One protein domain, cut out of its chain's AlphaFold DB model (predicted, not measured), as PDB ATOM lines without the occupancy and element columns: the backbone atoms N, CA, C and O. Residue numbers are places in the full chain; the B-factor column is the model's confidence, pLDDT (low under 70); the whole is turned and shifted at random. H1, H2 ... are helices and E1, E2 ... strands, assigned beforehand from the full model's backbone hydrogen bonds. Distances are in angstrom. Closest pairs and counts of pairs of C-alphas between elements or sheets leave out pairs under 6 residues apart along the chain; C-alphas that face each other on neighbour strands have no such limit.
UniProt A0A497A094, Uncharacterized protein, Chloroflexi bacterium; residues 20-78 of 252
ATOM      1  N   SER A  20     -16.675 -22.266   3.601       54.41
ATOM      2  CA  SER A  20     -16.043 -21.280   2.730       54.41
ATOM      3  C   SER A  20     -15.133 -20.281   3.433       54.41
ATOM      4  O   SER A  20     -15.514 -19.646   4.411       54.41
ATOM      5  N   ASP A  21     -13.965 -20.067   2.827       63.28
ATOM      6  CA  ASP A  21     -13.054 -18.959   3.137       63.28
ATOM      7  C   ASP A  21     -13.751 -17.582   3.077       63.28
ATOM      8  O   ASP A  21     -13.175 -16.605   3.521       63.28
ATOM      9  N   MET A  22     -14.993 -17.524   2.572       74.69
ATOM     10  CA  MET A  22     -15.801 -16.325   2.367       74.69
ATOM     11  C   MET A  22     -16.604 -15.886   3.601       74.69
ATOM     12  O   MET A  22     -17.389 -14.945   3.495       74.69
ATOM     13  N   ALA A  23     -16.523 -16.597   4.732       85.00
ATOM     14  CA  ALA A  23     -17.254 -16.261   5.955       85.00
ATOM     15  C   ALA A  23     -16.368 -16.357   7.202       85.00
ATOM     16  O   ALA A  23     -15.925 -17.432   7.614       85.00
ATOM     17  N   HIS A  24     -16.164 -15.224   7.865       89.50
ATOM     18  CA  HIS A  24     -15.347 -15.098   9.062       89.50
ATOM     19  C   HIS A  24     -16.215 -14.871  10.299       89.50
ATOM     20  O   HIS A  24     -17.185 -14.115  10.269       89.50
ATOM     21  N   HIS A  25     -15.853 -15.522  11.402       92.81
ATOM     22  CA  HIS A  25     -16.559 -15.404  12.674       92.81
ATOM     23  C   HIS A  25     -15.695 -14.652  13.684       92.81
ATOM     24  O   HIS A  25     -14.475 -14.829  13.737       92.81
ATOM     25  N   TYR A  26     -16.337 -13.829  14.503       94.06
ATOM     26  CA  TYR A  26     -15.692 -12.992  15.503       94.06
ATOM     27  C   TYR A  26     -16.449 -13.080  16.823       94.06
ATOM     28  O   TYR A  26     -17.676 -13.069  16.833       94.06
ATOM     29  N   LEU A  27     -15.728 -13.137  17.939       95.25
ATOM     30  CA  LEU A  27     -16.319 -13.049  19.271       95.25
ATOM     31  C   LEU A  27     -16.323 -11.587  19.724       95.25
ATOM     32  O   LEU A  27     -15.258 -10.970  19.806       95.25
ATOM     33  N   ASP A  28     -17.502 -11.053  20.052       95.06
ATOM     34  CA  ASP A  28     -17.628  -9.771  20.742       95.06
ATOM     35  C   ASP A  28     -17.253  -9.963  22.214       95.06
ATOM     36  O   ASP A  28     -17.907 -10.684  22.964       95.06
ATOM     37  N   LEU A  29     -16.186  -9.313  22.659       93.25
ATOM     38  CA  LEU A  29     -15.712  -9.449  24.025       93.25
ATOM     39  C   LEU A  29     -16.560  -8.662  25.041       93.25
ATOM     40  O   LEU A  29     -16.395  -8.861  26.249       93.25
ATOM     41  N   GLU A  30     -17.411  -7.729  24.613       91.75
ATOM     42  CA  GLU A  30     -18.333  -6.991  25.486       91.75
ATOM     43  C   GLU A  30     -19.614  -7.777  25.754       91.75
ATOM     44  O   GLU A  30     -20.036  -7.863  26.910       91.75
ATOM     45  N   THR A  31     -20.213  -8.359  24.712       91.31
ATOM     46  CA  THR A  31     -21.492  -9.077  24.831       91.31
ATOM     47  C   THR A  31     -21.318 -10.585  24.991       91.31
ATOM     48  O   THR A  31     -22.097 -11.211  25.712       91.31
ATOM     49  N   GLY A  32     -20.268 -11.150  24.387       89.06
ATOM     50  CA  GLY A  32     -20.025 -12.588  24.295       89.06
ATOM     51  C   GLY A  32     -20.799 -13.297  23.185       89.06
ATOM     52  O   GLY A  32     -20.865 -14.531  23.193       89.06
ATOM     53  N   ASP A  33     -21.370 -12.524  22.261       93.38
ATOM     54  CA  ASP A  33     -22.043 -13.015  21.059       93.38
ATOM     55  C   ASP A  33     -21.041 -13.262  19.927       93.38
ATOM     56  O   ASP A  33     -19.952 -12.673  19.891       93.38
ATOM     57  N   VAL A  34     -21.425 -14.118  18.979       93.69
ATOM     58  CA  VAL A  34     -20.626 -14.368  17.781       93.69
ATOM     59  C   VAL A  34     -21.187 -13.580  16.604       93.69
ATOM     60  O   VAL A  34     -22.355 -13.692  16.236       93.69
ATOM     61  N   VAL A  35     -20.325 -12.794  15.970       93.00
ATOM     62  CA  VAL A  35     -20.635 -12.038  14.759       93.00
ATOM     63  C   VAL A  35     -20.030 -12.755  13.561       93.00
ATOM     64  O   VAL A  35     -18.831 -13.018  13.530       93.00
ATOM     65  N   MET A  36     -20.855 -13.054  12.562       91.44
ATOM     66  CA  MET A  36     -20.410 -13.568  11.270       91.44
ATOM     67  C   MET A  36     -20.353 -12.418  10.262       91.44
ATOM     68  O   MET A  36     -21.314 -11.658  10.139       91.44
ATOM     69  N   VAL A  37     -19.245 -12.310   9.537       90.62
ATOM     70  CA  VAL A  37     -19.038 -11.355   8.444       90.62
ATOM     71  C   VAL A  37     -18.598 -12.140   7.218       90.62
ATOM     72  O   VAL A  37     -17.663 -12.932   7.303       90.62
ATOM     73  N   THR A  38     -19.271 -11.939   6.091       90.38
ATOM     74  CA  THR A  38     -18.872 -12.546   4.817       90.38
ATOM     75  C   THR A  38     -18.013 -11.593   3.995       90.38
ATOM     76  O   THR A  38     -18.126 -10.376   4.144       90.38
ATOM     77  N   ASP A  39     -17.205 -12.134   3.087       87.56
ATOM     78  CA  ASP A  39     -16.363 -11.351   2.173       87.56
ATOM     79  C   ASP A  39     -17.191 -10.402   1.298       87.56
ATOM     80  O   ASP A  39     -16.771  -9.285   1.017       87.56
ATOM     81  N   GLU A  40     -18.401 -10.816   0.910       88.19
ATOM     82  CA  GLU A  40     -19.351  -9.970   0.181       88.19
ATOM     83  C   GLU A  40     -19.741  -8.727   0.996       88.19
ATOM     84  O   GLU A  40     -19.692  -7.607   0.491       88.19
ATOM     85  N   ILE A  41     -20.081  -8.912   2.276       88.81
ATOM     86  CA  ILE A  41     -20.454  -7.812   3.173       88.81
ATOM     87  C   ILE A  41     -19.248  -6.918   3.472       88.81
ATOM     88  O   ILE A  41     -19.397  -5.696   3.506       88.81
ATOM     89  N   ALA A  42     -18.066  -7.508   3.665       86.94
ATOM     90  CA  ALA A  42     -16.828  -6.759   3.854       86.94
ATOM     91  C   ALA A  42     -16.498  -5.906   2.618       86.94
ATOM     92  O   ALA A  42     -16.181  -4.727   2.755       86.94
ATOM     93  N   GLY A  43     -16.676  -6.452   1.411       87.06
ATOM     94  CA  GLY A  43     -16.482  -5.721   0.158       87.06
ATOM     95  C   GLY A  43     -17.359  -4.470   0.039       87.06
ATOM     96  O   GLY A  43     -16.896  -3.445  -0.453       87.06
ATOM     97  N   TYR A  44     -18.589  -4.498   0.564       88.75
ATOM     98  CA  TYR A  44     -19.474  -3.325   0.569       88.75
ATOM     99  C   TYR A  44     -19.031  -2.188   1.501       88.75
ATOM    100  O   TYR A  44     -19.535  -1.069   1.365       88.75
ATOM    101  N   LEU A  45     -18.122  -2.437   2.448       85.31
ATOM    102  CA  LEU A  45     -17.511  -1.369   3.248       85.31
ATOM    103  C   LEU A  45     -16.495  -0.572   2.425       85.31
ATOM    104  O   LEU A  45     -16.431   0.651   2.559       85.31
ATOM    105  N   GLU A  46     -15.740  -1.257   1.566       85.31
ATOM    106  CA  GLU A  46     -14.759  -0.641   0.672       85.31
ATOM    107  C   GLU A  46     -15.435   0.031  -0.528       85.31
ATOM    108  O   GLU A  46     -15.147   1.188  -0.845       85.31
ATOM    109  N   GLU A  47     -16.361  -0.680  -1.174       88.94
ATOM    110  CA  GLU A  47     -17.096  -0.218  -2.349       88.94
ATOM    111  C   GLU A  47     -18.611  -0.327  -2.106       88.94
ATOM    112  O   GLU A  47     -19.217  -1.379  -2.336       88.94
ATOM    113  N   PRO A  48     -19.250   0.758  -1.629       85.12
ATOM    114  CA  PRO A  48     -20.681   0.763  -1.372       85.12
ATOM    115  C   PRO A  48     -21.478   0.469  -2.652       85.12
ATOM    116  O   PRO A  48     -21.195   1.068  -3.694       85.12
ATOM    117  N   PRO A  49     -22.501  -0.397  -2.588       83.62
ATOM    118  CA  PRO A  49     -23.295  -0.740  -3.758       83.62
ATOM    119  C   PRO A  49     -24.071   0.471  -4.284       83.62
ATOM    120  O   PRO A  49     -24.514   1.340  -3.531       83.62
ATOM    121  N   ASP A  50     -24.280   0.504  -5.599       86.50
ATOM    122  CA  ASP A  50     -25.011   1.561  -6.306       86.50
ATOM    123  C   ASP A  50     -26.541   1.363  -6.298       86.50
ATOM    124  O   ASP A  50     -27.283   2.130  -6.917       86.50
ATOM    125  N   PHE A  51     -27.023   0.356  -5.566       87.81
ATOM    126  CA  PHE A  51     -28.432   0.013  -5.391       87.81
ATOM    127  C   PHE A  51     -28.843   0.022  -3.911       87.81
ATOM    128  O   PHE A  51     -28.026  -0.151  -3.008       87.81
ATOM    129  N   GLU A  52     -30.141   0.205  -3.648       88.56
ATOM    130  CA  GLU A  52     -30.675   0.137  -2.283       88.56
ATOM    131  C   GLU A  52     -30.622  -1.294  -1.743       88.56
ATOM    132  O   GLU A  52     -31.207  -2.223  -2.308       88.56
ATOM    133  N   LEU A  53     -29.942  -1.462  -0.610       88.56
ATOM    134  CA  LEU A  53     -29.830  -2.748   0.060       88.56
ATOM    135  C   LEU A  53     -31.051  -3.047   0.934       88.56
ATOM    136  O   LEU A  53     -31.549  -2.145   1.612       88.56
ATOM    137  N   PRO A  54     -31.488  -4.314   1.025       92.62
ATOM    138  CA  PRO A  54     -32.457  -4.734   2.028       92.62
ATOM    139  C   PRO A  54     -31.991  -4.423   3.459       92.62
ATOM    140  O   PRO A  54     -30.801  -4.495   3.764       92.62
ATOM    141  N   GLU A  55     -32.934  -4.178   4.374       90.69
ATOM    142  CA  GLU A  55     -32.623  -3.831   5.773       90.69
ATOM    143  C   GLU A  55     -31.728  -4.857   6.485       90.69
ATOM    144  O   GLU A  55     -30.897  -4.491   7.314       90.69
ATOM    145  N   TRP A  56     -31.898  -6.150   6.194       87.75
ATOM    146  CA  TRP A  56     -31.090  -7.202   6.812       87.75
ATOM    147  C   TRP A  56     -29.619  -7.118   6.381       87.75
ATOM    148  O   TRP A  56     -28.739  -7.278   7.218       87.75
ATOM    149  N   MET A  57     -29.353  -6.759   5.122       88.12
ATOM    150  CA  MET A  57     -27.996  -6.595   4.601       88.12
ATOM    151  C   MET A  57     -27.352  -5.307   5.129       88.12
ATOM    152  O   MET A  57     -26.186  -5.312   5.507       88.12
ATOM    153  N   GLN A  58     -28.125  -4.222   5.258       89.06
ATOM    154  CA  GLN A  58     -27.652  -2.995   5.915       89.06
ATOM    155  C   GLN A  58     -27.215  -3.256   7.365       89.06
ATOM    156  O   GLN A  58     -26.198  -2.725   7.810       89.06
ATOM    157  N   LYS A  59     -27.960  -4.094   8.102       88.81
ATOM    158  CA  LYS A  59     -27.596  -4.502   9.468       88.81
ATOM    159  C   LYS A  59     -26.297  -5.302   9.508       88.81
ATOM    160  O   LYS A  59     -25.516  -5.107  10.434       88.81
ATOM    161  N   ASP A  60     -26.064  -6.183   8.541       89.69
ATOM    162  CA  ASP A  60     -24.833  -6.976   8.498       89.69
ATOM    163  C   ASP A  60     -23.613  -6.132   8.095       89.69
ATOM    164  O   ASP A  60     -22.552  -6.303   8.685       89.69
ATOM    165  N   ILE A  61     -23.776  -5.137   7.213       89.88
ATOM    166  CA  ILE A  61     -22.732  -4.132   6.925       89.88
ATOM    167  C   ILE A  61     -22.381  -3.326   8.178       89.88
ATOM    168  O   ILE A  61     -21.208  -3.106   8.465       89.88
ATOM    169  N   GLU A  62     -23.378  -2.894   8.952       90.19
ATOM    170  CA  GLU A  62     -23.128  -2.179  10.208       90.19
ATOM    171  C   GLU A  62     -22.359  -3.047  11.214       90.19
ATOM    172  O   GLU A  62     -21.408  -2.574  11.834       90.19
ATOM    173  N   LYS A  63     -22.709  -4.332  11.345       90.25
ATOM    174  CA  LYS A  63     -21.935  -5.268  12.177       90.25
ATOM    175  C   LYS A  63     -20.505  -5.430  11.667       90.25
ATOM    176  O   LYS A  63     -19.580  -5.410  12.470       90.25
ATOM    177  N   ALA A  64     -20.315  -5.572  10.355       90.44
ATOM    178  CA  ALA A  64     -18.992  -5.702   9.754       90.44
ATOM    179  C   ALA A  64     -18.123  -4.463  10.020       90.44
ATOM    180  O   ALA A  64     -16.976  -4.609  10.432       90.44
ATOM    181  N   ARG A  65     -18.697  -3.257   9.908       90.81
ATOM    182  CA  ARG A  65     -18.032  -2.000  10.286       90.81
ATOM    183  C   ARG A  65     -17.591  -2.014  11.748       90.81
ATOM    184  O   ARG A  65     -16.446  -1.698  12.047       90.81
ATOM    185  N   GLN A  66     -18.481  -2.405  12.662       92.50
ATOM    186  CA  GLN A  66     -18.150  -2.490  14.089       92.50
ATOM    187  C   GLN A  66     -17.020  -3.490  14.355       92.50
ATOM    188  O   GLN A  66     -16.157  -3.225  15.194       92.50
ATOM    189  N   VAL A  67     -17.017  -4.621  13.642       92.06
ATOM    190  CA  VAL A  67     -15.945  -5.617  13.713       92.06
ATOM    191  C   VAL A  67     -14.626  -5.027  13.225       92.06
ATOM    192  O   VAL A  67     -13.639  -5.164  13.939       92.06
ATOM    193  N   GLU A  68     -14.600  -4.353  12.073       90.25
ATOM    194  CA  GLU A  68     -13.391  -3.737  11.509       90.25
ATOM    195  C   GLU A  68     -12.818  -2.651  12.436       90.25
ATOM    196  O   GLU A  68     -11.641  -2.692  12.797       90.25
ATOM    197  N   GLU A  69     -13.661  -1.726  12.899       91.31
ATOM    198  CA  GLU A  69     -13.263  -0.634  13.798       91.31
ATOM    199  C   GLU A  69     -12.820  -1.141  15.181       91.31
ATOM    200  O   GLU A  69     -11.923  -0.573  15.810       91.31
ATOM    201  N   GLY A  70     -13.457  -2.207  15.671       89.75
ATOM    202  CA  GLY A  70     -13.216  -2.792  16.988       89.75
ATOM    203  C   GLY A  70     -12.270  -3.994  16.991       89.75
ATOM    204  O   GLY A  70     -12.101  -4.624  18.045       89.75
ATOM    205  N   TYR A  71     -11.667  -4.350  15.855       92.06
ATOM    206  CA  TYR A  71     -10.843  -5.550  15.739       92.06
ATOM    207  C   TYR A  71      -9.612  -5.482  16.654       92.06
ATOM    208  O   TYR A  71      -8.934  -4.460  16.766       92.06
ATOM    209  N   GLY A  72      -9.327  -6.575  17.361       87.38
ATOM    210  CA  GLY A  72      -8.211  -6.686  18.306       87.38
ATOM    211  C   GLY A  72      -8.428  -5.992  19.656       87.38
ATOM    212  O   GLY A  72      -7.585  -6.125  20.543       87.38
ATOM    213  N   THR A  73      -9.543  -5.280  19.852       90.00
ATOM    214  CA  THR A  73      -9.889  -4.643  21.136       90.00
ATOM    215  C   THR A  73     -11.226  -5.143  21.674       90.00
ATOM    216  O   THR A  73     -11.282  -5.717  22.766       90.00
ATOM    217  N   ARG A  74     -12.297  -4.959  20.897       92.25
ATOM    218  CA  ARG A  74     -13.642  -5.454  21.192       92.25
ATOM    219  C   ARG A  74     -13.915  -6.790  20.519       92.25
ATOM    220  O   ARG A  74     -14.516  -7.644  21.155       92.25
ATOM    221  N   TYR A  75     -13.453  -6.978  19.289       94.25
ATOM    222  CA  TYR A  75     -13.694  -8.195  18.522       94.25
ATOM    223  C   TYR A  75     -12.407  -8.984  18.330       94.25
ATOM    224  O   TYR A  75     -11.359  -8.415  18.021       94.25
ATOM    225  N   ILE A  76     -12.489 -10.303  18.479       93.88
ATOM    226  CA  ILE A  76     -11.392 -11.221  18.155       93.88
ATOM    227  C   ILE A  76     -11.860 -12.262  17.148       93.88
ATOM    228  O   ILE A  76     -13.000 -12.715  17.210       93.88
ATOM    229  N   SER A  77     -10.984 -12.637  16.217       92.75
ATOM    230  CA  SER A  77     -11.296 -13.652  15.210       92.75
ATOM    231  C   SER A  77     -11.374 -15.043  15.845       92.75
ATOM    232  O   SER A  77     -10.500 -15.435  16.624       92.75
ATOM    233  N   ILE A  78     -12.434 -15.774  15.507       92.25
ATOM    234  CA  ILE A  78     -12.623 -17.176  15.871       92.25
ATOM    235  C   ILE A  78     -11.904 -18.043  14.823       92.25
ATOM    236  O   ILE A  78     -12.114 -17.832  13.625       92.25
TER     237      ILE A  78
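What this domain is: This is residues 20 to 78 of the 252 residues of an uncharacterized protein of Chloroflexi bacterium (UniProt A0A497A094). A small three-stranded antiparallel sheet, ordered E2 E1 E3, has helix H2 packed across one face in two layers, sheet and helix. Short helix H1 packs crosswise on H2. The 59 printed residues run E1, E2, H1, H2, E3, mixed helices and strands, compact, with radius of gyration of the C-alphas 11.5 A and spans 33 by 23 by 17 A.

Where its parts are: E1, residues 23 to 28, begins at C-alpha 23 (-17.254, -16.261, 5.955) and measures 16.2 A; E2, 34 to 38, 13.2 A; H1, 39 to 46, 10.9 A; H2, 55 to 69, 21.2 A; E3, 75 to 77, 6.8 A, ends at C-alpha 77 (-11.296, -13.652, 15.210).

How they stand to each other: Hairpin E1 and E2 has N 26 and O 35 within hydrogen-bond range, 2.8 A; E1 and E3 have N 27 and O 76, 2.9 A. E2, H1 H2, E3 form a split strand-helix-strand unit, E1 between its strands, crossover right-handed. H2's height over the sheet is 8.0 A; its closest C-alphas to E2 are Ala 64 and Val 37, 5.8 A. H1 only grazes the sheet. H1 and H2 touch, closest C-alphas Ile 41 and Ile 61, 5.7 A, only just about perpendicular at 73 degrees. O i to N i+4 pairs are within range throughout H2, 2 of 4 in H1.

The domain as a whole: The farthest C-alphas, Gly 32 and Asp 50, are 34.1 A apart. The printed part has no cut and no long link; pLDDT is under 70 at residues 20 to 21.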